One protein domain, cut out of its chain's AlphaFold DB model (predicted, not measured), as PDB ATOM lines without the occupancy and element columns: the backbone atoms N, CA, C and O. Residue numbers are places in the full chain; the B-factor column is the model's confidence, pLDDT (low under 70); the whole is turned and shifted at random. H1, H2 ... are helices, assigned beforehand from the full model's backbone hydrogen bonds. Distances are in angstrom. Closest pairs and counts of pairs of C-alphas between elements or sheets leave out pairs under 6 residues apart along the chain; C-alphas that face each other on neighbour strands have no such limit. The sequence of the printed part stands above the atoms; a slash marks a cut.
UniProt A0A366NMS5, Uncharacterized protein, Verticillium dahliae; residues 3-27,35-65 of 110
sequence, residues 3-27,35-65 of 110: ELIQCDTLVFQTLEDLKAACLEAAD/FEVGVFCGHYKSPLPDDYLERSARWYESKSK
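This is residues 3 to 27 and 35 to 65 of the 110 residues of an uncharacterized protein of Verticillium dahliae (UniProt A0A366NMS5). The picture is an open, spread-out trace with no packed core: three separate helices, H1 towards one end of the longest axis, H3 towards the other and the very short H2 between them. A long arm without a named element, residues 3 to 14, leads to H1, and its residues 3 to 13 stick out on their own, as does the stretch from residue 47 through H3 to residue 65. The printed part has 56 residues with three named helices, in the order H1, H2, H3, and no named strand; its class is all helix, with 28 of the 56 residues in the helices. The whole is extended, with a radius of gyration of the C-alphas of 16.8 A, and the C-alphas span 41 by 35 by 20 A.

Start at C-alpha 3, at (-67.785, 19.322, 103.581), and go along residues 3 to 14, whose C-alphas lie 13 to 24 A from the mean of the C-alphas. Find C-alpha 15 at (-50.955, 3.363, 100.974); from there H1 runs through residues 15 to 24, 14.3 A from first to last C-alpha. Beyond the cut, look for H2 at residues 38 to 41, 5.2 A from first to last C-alpha. H3, the longest helix, takes residues 52 to 65 and covers 20.6 A, ending at C-alpha 65, at (-69.124, 17.074, 72.661).

H1 touches no helix. Look at Leu 15 and Phe 40, the closest C-alphas of H1 and H2, 7.5 A apart: the two helices are close but not clearly touching, with 1 pair of C-alphas within 8 A and their centres 14.4 A apart. H2 and H3 are apart, with no C-alpha of the one within 8 A of the other. H1 and H3 are apart too, again with no C-alpha of the one within 8 A of the other. In the backbones of H1 and H3, every O i to N i+4 pair is within hydrogen-bond range; H2, with 4 residues, is too short for such a pair, and its 1 pair of O i and N i+3 is not within range.

The two C-alphas farthest apart are those of Asp 27 and Lys 65, 44.9 A. Residues 28 to 34 are not printed, and across this cut C-alpha 27 and C-alpha 35 are 15.2 A apart; the link from H1 to H2 runs across the cut. The link from H2 to H3, 10 residues, is short. Residues 3 to 13 and residues 47 to 65, of which 52 to 65 belong to H3, stand free. The mean pLDDT of the printed part is 93.5, and residue 65 is the one printed residue under 70.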
ATOM      1  N   GLU A   3     -66.710  18.362 103.887       96.38
ATOM      2  CA  GLU A   3     -67.785  19.322 103.581       96.38
ATOM      3  C   GLU A   3     -68.309  19.183 102.145       96.38
ATOM      4  O   GLU A   3     -69.514  19.231 101.916       96.38
ATOM      5  N   LEU A   4     -67.407  18.959 101.181       97.19
ATOM      6  CA  LEU A   4     -67.749  18.813  99.760       97.19
ATOM      7  C   LEU A   4     -68.641  17.592  99.512       97.19
ATOM      8  O   LEU A   4     -69.501  17.634  98.639       97.19
ATOM      9  N   ILE A   5     -68.428  16.517 100.273       97.31
ATOM     10  CA  ILE A   5     -69.217  15.281 100.186       97.31
ATOM     11  C   ILE A   5     -70.242  15.141 101.322       97.31
ATOM     12  O   ILE A   5     -70.902  14.113 101.404       97.31
ATOM     13  N   GLN A   6     -70.373  16.160 102.179       96.81
ATOM     14  CA  GLN A   6     -71.298  16.222 103.315       96.81
ATOM     15  C   GLN A   6     -71.228  15.004 104.254       96.81
ATOM     16  O   GLN A   6     -72.243  14.371 104.534       96.81
ATOM     17  N   CYS A   7     -70.034  14.676 104.755       97.19
ATOM     18  CA  CYS A   7     -69.866  13.649 105.788       97.19
ATOM     19  C   CYS A   7     -69.238  14.196 107.078       97.19
ATOM     20  O   CYS A   7     -68.376  15.078 107.039       97.19
ATOM     21  N   ASP A   8     -69.641  13.624 108.219       97.75
ATOM     22  CA  ASP A   8     -69.137  14.002 109.549       97.75
ATOM     23  C   ASP A   8     -67.671  13.612 109.750       97.75
ATOM     24  O   ASP A   8     -66.905  14.284 110.438       97.75
ATOM     25  N   THR A   9     -67.256  12.490 109.164       97.06
ATOM     26  CA  THR A   9     -65.884  11.990 109.247       97.06
ATOM     27  C   THR A   9     -65.494  11.348 107.927       97.06
ATOM     28  O   THR A   9     -66.284  10.652 107.288       97.06
ATOM     29  N   LEU A  10     -64.252  11.590 107.519       97.06
ATOM     30  CA  LEU A  10     -63.644  11.000 106.338       97.06
ATOM     31  C   LEU A  10     -62.311  10.389 106.737       97.06
ATOM     32  O   LEU A  10     -61.449  11.070 107.290       97.06
ATOM     33  N   VAL A  11     -62.151   9.111 106.425       96.88
ATOM     34  CA  VAL A  11     -60.915   8.365 106.624       96.88
ATOM     35  C   VAL A  11     -60.536   7.714 105.304       96.88
ATOM     36  O   VAL A  11     -61.383   7.145 104.616       96.88
ATOM     37  N   PHE A  12     -59.263   7.824 104.940       97.25
ATOM     38  CA  PHE A  12     -58.691   7.126 103.797       97.25
ATOM     39  C   PHE A  12     -57.786   6.010 104.309       97.25
ATOM     40  O   PHE A  12     -57.069   6.197 105.291       97.25
ATOM     41  N   GLN A  13     -57.812   4.862 103.635       98.00
ATOM     42  CA  GLN A  13     -56.828   3.805 103.858       98.00
ATOM     43  C   GLN A  13     -55.425   4.341 103.545       98.00
ATOM     44  O   GLN A  13     -55.250   5.112 102.596       98.00
ATOM     45  N   THR A  14     -54.422   3.943 104.328       98.19
ATOM     46  CA  THR A  14     -53.039   4.318 104.028       98.19
ATOM     47  C   THR A  14     -52.511   3.509 102.843       98.19
ATOM     48  O   THR A  14     -52.948   2.387 102.581       98.19
ATOM     49  N   LEU A  15     -51.550   4.072 102.107       97.31
ATOM     50  CA  LEU A  15     -50.955   3.363 100.974       97.31
ATOM     51  C   LEU A  15     -50.191   2.105 101.419       97.31
ATOM     52  O   LEU A  15     -50.166   1.121 100.687       97.31
ATOM     53  N   GLU A  16     -49.601   2.138 102.615       97.25
ATOM     54  CA  GLU A  16     -48.906   0.993 103.207       97.25
ATOM     55  C   GLU A  16     -49.883  -0.144 103.512       97.25
ATOM     56  O   GLU A  16     -49.673  -1.268 103.060       97.25
ATOM     57  N   ASP A  17     -51.006   0.163 104.171       97.88
ATOM     58  CA  ASP A  17     -52.029  -0.838 104.489       97.88
ATOM     59  C   ASP A  17     -52.624  -1.456 103.220       97.88
ATOM     60  O   ASP A  17     -52.885  -2.657 103.175       97.88
ATOM     61  N   LEU A  18     -52.825  -0.652 102.169       97.38
ATOM     62  CA  LEU A  18     -53.303  -1.149 100.879       97.38
ATOM     63  C   LEU A  18     -52.312  -2.145 100.261       97.38
ATOM     64  O   LEU A  18     -52.717  -3.217  99.814       97.38
ATOM     65  N   LYS A  19     -51.013  -1.819 100.258       96.38
ATOM     66  CA  LYS A  19     -49.971  -2.719  99.742       96.38
ATOM     67  C   LYS A  19     -49.880  -4.002 100.562       96.38
ATOM     68  O   LYS A  19     -49.839  -5.080  99.975       96.38
ATOM     69  N   ALA A  20     -49.872  -3.890 101.888       96.25
ATOM     70  CA  ALA A  20     -49.792  -5.029 102.792       96.25
ATOM     71  C   ALA A  20     -50.976  -5.985 102.593       96.25
ATOM     72  O   ALA A  20     -50.762  -7.182 102.410       96.25
ATOM     73  N   ALA A  21     -52.202  -5.456 102.520       96.50
ATOM     74  CA  ALA A  21     -53.400  -6.256 102.276       96.50
ATOM     75  C   ALA A  21     -53.342  -6.999 100.929       96.50
ATOM     76  O   ALA A  21     -53.693  -8.174 100.846       96.50
ATOM     77  N   CYS A  22     -52.860  -6.345  99.865       96.56
ATOM     78  CA  CYS A  22     -52.707  -6.996  98.565       96.56
ATOM     79  C   CYS A  22     -51.603  -8.066  98.550       96.56
ATOM     80  O   CYS A  22     -51.745  -9.056  97.836       96.56
ATOM     81  N   LEU A  23     -50.510  -7.879  99.299       95.25
ATOM     82  CA  LEU A  23     -49.459  -8.895  99.439       95.25
ATOM     83  C   LEU A  23     -49.934 -10.096 100.261       95.25
ATOM     84  O   LEU A  23     -49.628 -11.224  99.896       95.25
ATOM     85  N   GLU A  24     -50.690  -9.862 101.336       94.81
ATOM     86  CA  GLU A  24     -51.268 -10.921 102.171       94.81
ATOM     87  C   GLU A  24     -52.264 -11.783 101.386       94.81
ATOM     88  O   GLU A  24     -52.263 -13.005 101.507       94.81
ATOM     89  N   ALA A  25     -53.085 -11.154 100.543       95.06
ATOM     90  CA  ALA A  25     -54.067 -11.847  99.715       95.06
ATOM     91  C   ALA A  25     -53.462 -12.554  98.485       95.06
ATOM     92  O   ALA A  25     -54.193 -13.210  97.740       95.06
ATOM     93  N   ALA A  26     -52.165 -12.390  98.217       93.56
ATOM     94  CA  ALA A  26     -51.528 -12.988  97.055       93.56
ATOM     95  C   ALA A  26     -51.286 -14.491  97.261       93.56
ATOM     96  O   ALA A  26     -50.844 -14.928  98.320       93.56
ATOM     97  N   ASP A  27     -51.503 -15.283  96.206       92.06
ATOM     98  CA  ASP A  27     -51.149 -16.704  96.210       92.06
ATOM     99  C   ASP A  27     -49.653 -16.903  96.508       92.06
ATOM    100  O   ASP A  27     -48.811 -16.136  96.040       92.06
ATOM    101  N   PHE A  35     -46.328  -2.689  93.807       94.62
ATOM    102  CA  PHE A  35     -47.459  -2.290  92.969       94.62
ATOM    103  C   PHE A  35     -47.190  -0.976  92.247       94.62
ATOM    104  O   PHE A  35     -46.318  -0.207  92.649       94.62
ATOM    105  N   GLU A  36     -47.925  -0.725  91.163       95.88
ATOM    106  CA  GLU A  36     -48.001   0.626  90.620       95.88
ATOM    107  C   GLU A  36     -49.013   1.440  91.431       95.88
ATOM    108  O   GLU A  36     -50.177   1.063  91.551       95.88
ATOM    109  N   VAL A  37     -48.548   2.543  92.015       96.56
ATOM    110  CA  VAL A  37     -49.295   3.365  92.981       96.56
ATOM    111  C   VAL A  37     -49.301   4.849  92.613       96.56
ATOM    112  O   VAL A  37     -49.747   5.680  93.405       96.56
ATOM    113  N   GLY A  38     -48.863   5.190  91.396       95.56
ATOM    114  CA  GLY A  38     -48.756   6.570  90.919       95.56
ATOM    115  C   GLY A  38     -50.040   7.399  91.021       95.56
ATOM    116  O   GLY A  38     -49.961   8.600  91.244       95.56
ATOM    117  N   VAL A  39     -51.229   6.789  90.974       95.06
ATOM    118  CA  VAL A  39     -52.502   7.519  91.175       95.06
ATOM    119  C   VAL A  39     -52.699   8.031  92.606       95.06
ATOM    120  O   VAL A  39     -53.449   8.979  92.815       95.06
ATOM    121  N   PHE A  40     -52.027   7.424  93.586       96.88
ATOM    122  CA  PHE A  40     -52.113   7.809  94.994       96.88
ATOM    123  C   PHE A  40     -51.011   8.801  95.387       96.88
ATOM    124  O   PHE A  40     -51.259   9.702  96.181       96.88
ATOM    125  N   CYS A  41     -49.797   8.644  94.844       95.19
ATOM    126  CA  CYS A  41     -48.612   9.413  95.257       95.19
ATOM    127  C   CYS A  41     -47.979  10.281  94.155       95.19
ATOM    128  O   CYS A  41     -46.932  10.892  94.377       95.19
ATOM    129  N   GLY A  42     -48.549  10.296  92.950       93.81
ATOM    130  CA  GLY A  42     -48.008  10.997  91.780       93.81
ATOM    131  C   GLY A  42     -46.732  10.380  91.191       93.81
ATOM    132  O   GLY A  42     -46.237  10.875  90.182       93.81
ATOM    133  N   HIS A  43     -46.192   9.313  91.788       92.69
ATOM    134  CA  HIS A  43     -44.972   8.650  91.328       92.69
ATOM    135  C   HIS A  43     -45.313   7.434  90.479       92.69
ATOM    136  O   HIS A  43     -45.579   6.353  91.002       92.69
ATOM    137  N   TYR A  44     -45.295   7.623  89.164       93.88
ATOM    138  CA  TYR A  44     -45.475   6.541  88.208       93.88
ATOM    139  C   TYR A  44     -44.148   5.823  87.960       93.88
ATOM    140  O   TYR A  44     -43.125   6.459  87.699       93.88
ATOM    141  N   LYS A  45     -44.163   4.487  88.015       91.81
ATOM    142  CA  LYS A  45     -43.006   3.638  87.694       91.81
ATOM    143  C   LYS A  45     -42.574   3.817  86.245       91.81
ATOM    144  O   LYS A  45     -41.382   3.851  85.952       91.81
ATOM    145  N   SER A  46     -43.543   3.932  85.342       89.19
ATOM    146  CA  SER A  46     -43.288   4.378  83.977       89.19
ATOM    147  C   SER A  46     -43.308   5.908  83.941       89.19
ATOM    148  O   SER A  46     -44.335   6.481  84.311       89.19
ATOM    149  N   PRO A  47     -42.245   6.582  83.477       89.06
ATOM    150  CA  PRO A  47     -42.266   8.032  83.341       89.06
ATOM    151  C   PRO A  47     -43.372   8.453  82.366       89.06
ATOM    152  O   PRO A  47     -43.488   7.904  81.267       89.06
ATOM    153  N   LEU A  48     -44.192   9.423  82.776       89.81
ATOM    154  CA  LEU A  48     -45.196  10.027  81.902       89.81
ATOM    155  C   LEU A  48     -44.540  11.148  81.090       89.81
ATOM    156  O   LEU A  48     -43.882  12.003  81.680       89.81
ATOM    157  N   PRO A  49     -44.745  11.195  79.763       92.69
ATOM    158  CA  PRO A  49     -44.433  12.382  78.979       92.69
ATOM    159  C   PRO A  49     -45.221  13.594  79.485       92.69
ATOM    160  O   PRO A  49     -46.406  13.464  79.805       92.69
ATOM    161  N   ASP A  50     -44.594  14.771  79.476       91.38
ATOM    162  CA  ASP A  50     -45.180  16.019  79.992       91.38
ATOM    163  C   ASP A  50     -46.545  16.347  79.361       91.38
ATOM    164  O   ASP A  50     -47.451  16.853  80.022       91.38
ATOM    165  N   ASP A  51     -46.727  16.003  78.083       94.25
ATOM    166  CA  ASP A  51     -47.937  16.299  77.311       94.25
ATOM    167  C   ASP A  51     -49.023  15.210  77.384       94.25
ATOM    168  O   ASP A  51     -50.105  15.353  76.802       94.25
ATOM    169  N   TYR A  52     -48.764  14.101  78.085       93.00
ATOM    170  CA  TYR A  52     -49.624  12.921  78.038       93.00
ATOM    171  C   TYR A  52     -51.015  13.186  78.627       93.00
ATOM    172  O   TYR A  52     -52.033  12.835  78.015       93.00
ATOM    173  N   LEU A  53     -51.072  13.829  79.796       92.75
ATOM    174  CA  LEU A  53     -52.331  14.123  80.486       92.75
ATOM    175  C   LEU A  53     -53.157  15.162  79.723       92.75
ATOM    176  O   LEU A  53     -54.368  14.994  79.579       92.75
ATOM    177  N   GLU A  54     -52.512  16.188  79.162       94.88
ATOM    178  CA  GLU A  54     -53.194  17.208  78.363       94.88
ATOM    179  C   GLU A  54     -53.771  16.618  77.068       94.88
ATOM    180  O   GLU A  54     -54.942  16.841  76.739       94.88
ATOM    181  N   ARG A  55     -52.983  15.806  76.351       95.12
ATOM    182  CA  ARG A  55     -53.441  15.111  75.141       95.12
ATOM    183  C   ARG A  55     -54.639  14.207  75.439       95.12
ATOM    184  O   ARG A  55     -55.606  14.198  74.675       95.12
ATOM    185  N   SER A  56     -54.599  13.497  76.564       93.00
ATOM    186  CA  SER A  56     -55.697  12.641  77.024       93.00
ATOM    187  C   SER A  56     -56.949  13.464  77.343       93.00
ATOM    188  O   SER A  56     -58.032  13.150  76.851       93.00
ATOM    189  N   ALA A  57     -56.812  14.568  78.081       93.38
ATOM    190  CA  ALA A  57     -57.923  15.459  78.419       93.38
ATOM    191  C   ALA A  57     -58.628  16.015  77.168       93.38
ATOM    192  O   ALA A  57     -59.854  15.931  77.060       93.38
ATOM    193  N   ARG A  58     -57.859  16.489  76.174       94.00
ATOM    194  CA  ARG A  58     -58.394  16.964  74.882       94.00
ATOM    195  C   ARG A  58     -59.180  15.872  74.152       94.00
ATOM    196  O   ARG A  58     -60.241  16.138  73.578       94.00
ATOM    197  N   TRP A  59     -58.689  14.632  74.187       93.06
ATOM    198  CA  TRP A  59     -59.377  13.497  73.574       93.06
ATOM    199  C   TRP A  59     -60.736  13.231  74.236       93.06
ATOM    200  O   TRP A  59     -61.747  13.139  73.530       93.06
ATOM    201  N   TYR A  60     -60.798  13.188  75.572       90.25
ATOM    202  CA  TYR A  60     -62.051  12.970  76.306       90.25
ATOM    203  C   TYR A  60     -63.065  14.104  76.097       90.25
ATOM    204  O   TYR A  60     -64.249  13.838  75.866       90.25
ATOM    205  N   GLU A  61     -62.618  15.362  76.085       91.31
ATOM    206  CA  GLU A  61     -63.493  16.509  75.820       91.31
ATOM    207  C   GLU A  61     -64.132  16.424  74.420       91.31
ATOM    208  O   GLU A  61     -65.339  16.635  74.254       91.31
ATOM    209  N   SER A  62     -63.347  16.033  73.409       86.44
ATOM    210  CA  SER A  62     -63.822  15.884  72.027       86.44
ATOM    211  C   SER A  62     -64.892  14.792  71.866       86.44
ATOM    212  O   SER A  62     -65.785  14.905  71.022       86.44
ATOM    213  N   LYS A  63     -64.836  13.739  72.694       82.06
ATOM    214  CA  LYS A  63     -65.820  12.647  72.714       82.06
ATOM    215  C   LYS A  63     -67.106  13.057  73.428       82.06
ATOM    216  O   LYS A  63     -68.185  12.682  72.979       82.06
ATOM    217  N   SER A  64     -67.006  13.862  74.487       71.50
ATOM    218  CA  SER A  64     -68.168  14.354  75.240       71.50
ATOM    219  C   SER A  64     -69.035  15.312  74.411       71.50
ATOM    220  O   SER A  64     -70.262  15.209  74.405       71.50
ATOM    221  N   LYS A  65     -68.411  16.163  73.580       64.06
ATOM    222  CA  LYS A  65     -69.124  17.074  72.661       64.06
ATOM    223  C   LYS A  65     -69.975  16.357  71.601       64.06
ATOM    224  O   LYS A  65     -70.921  16.949  71.094       64.06
TER     225      LYS A  65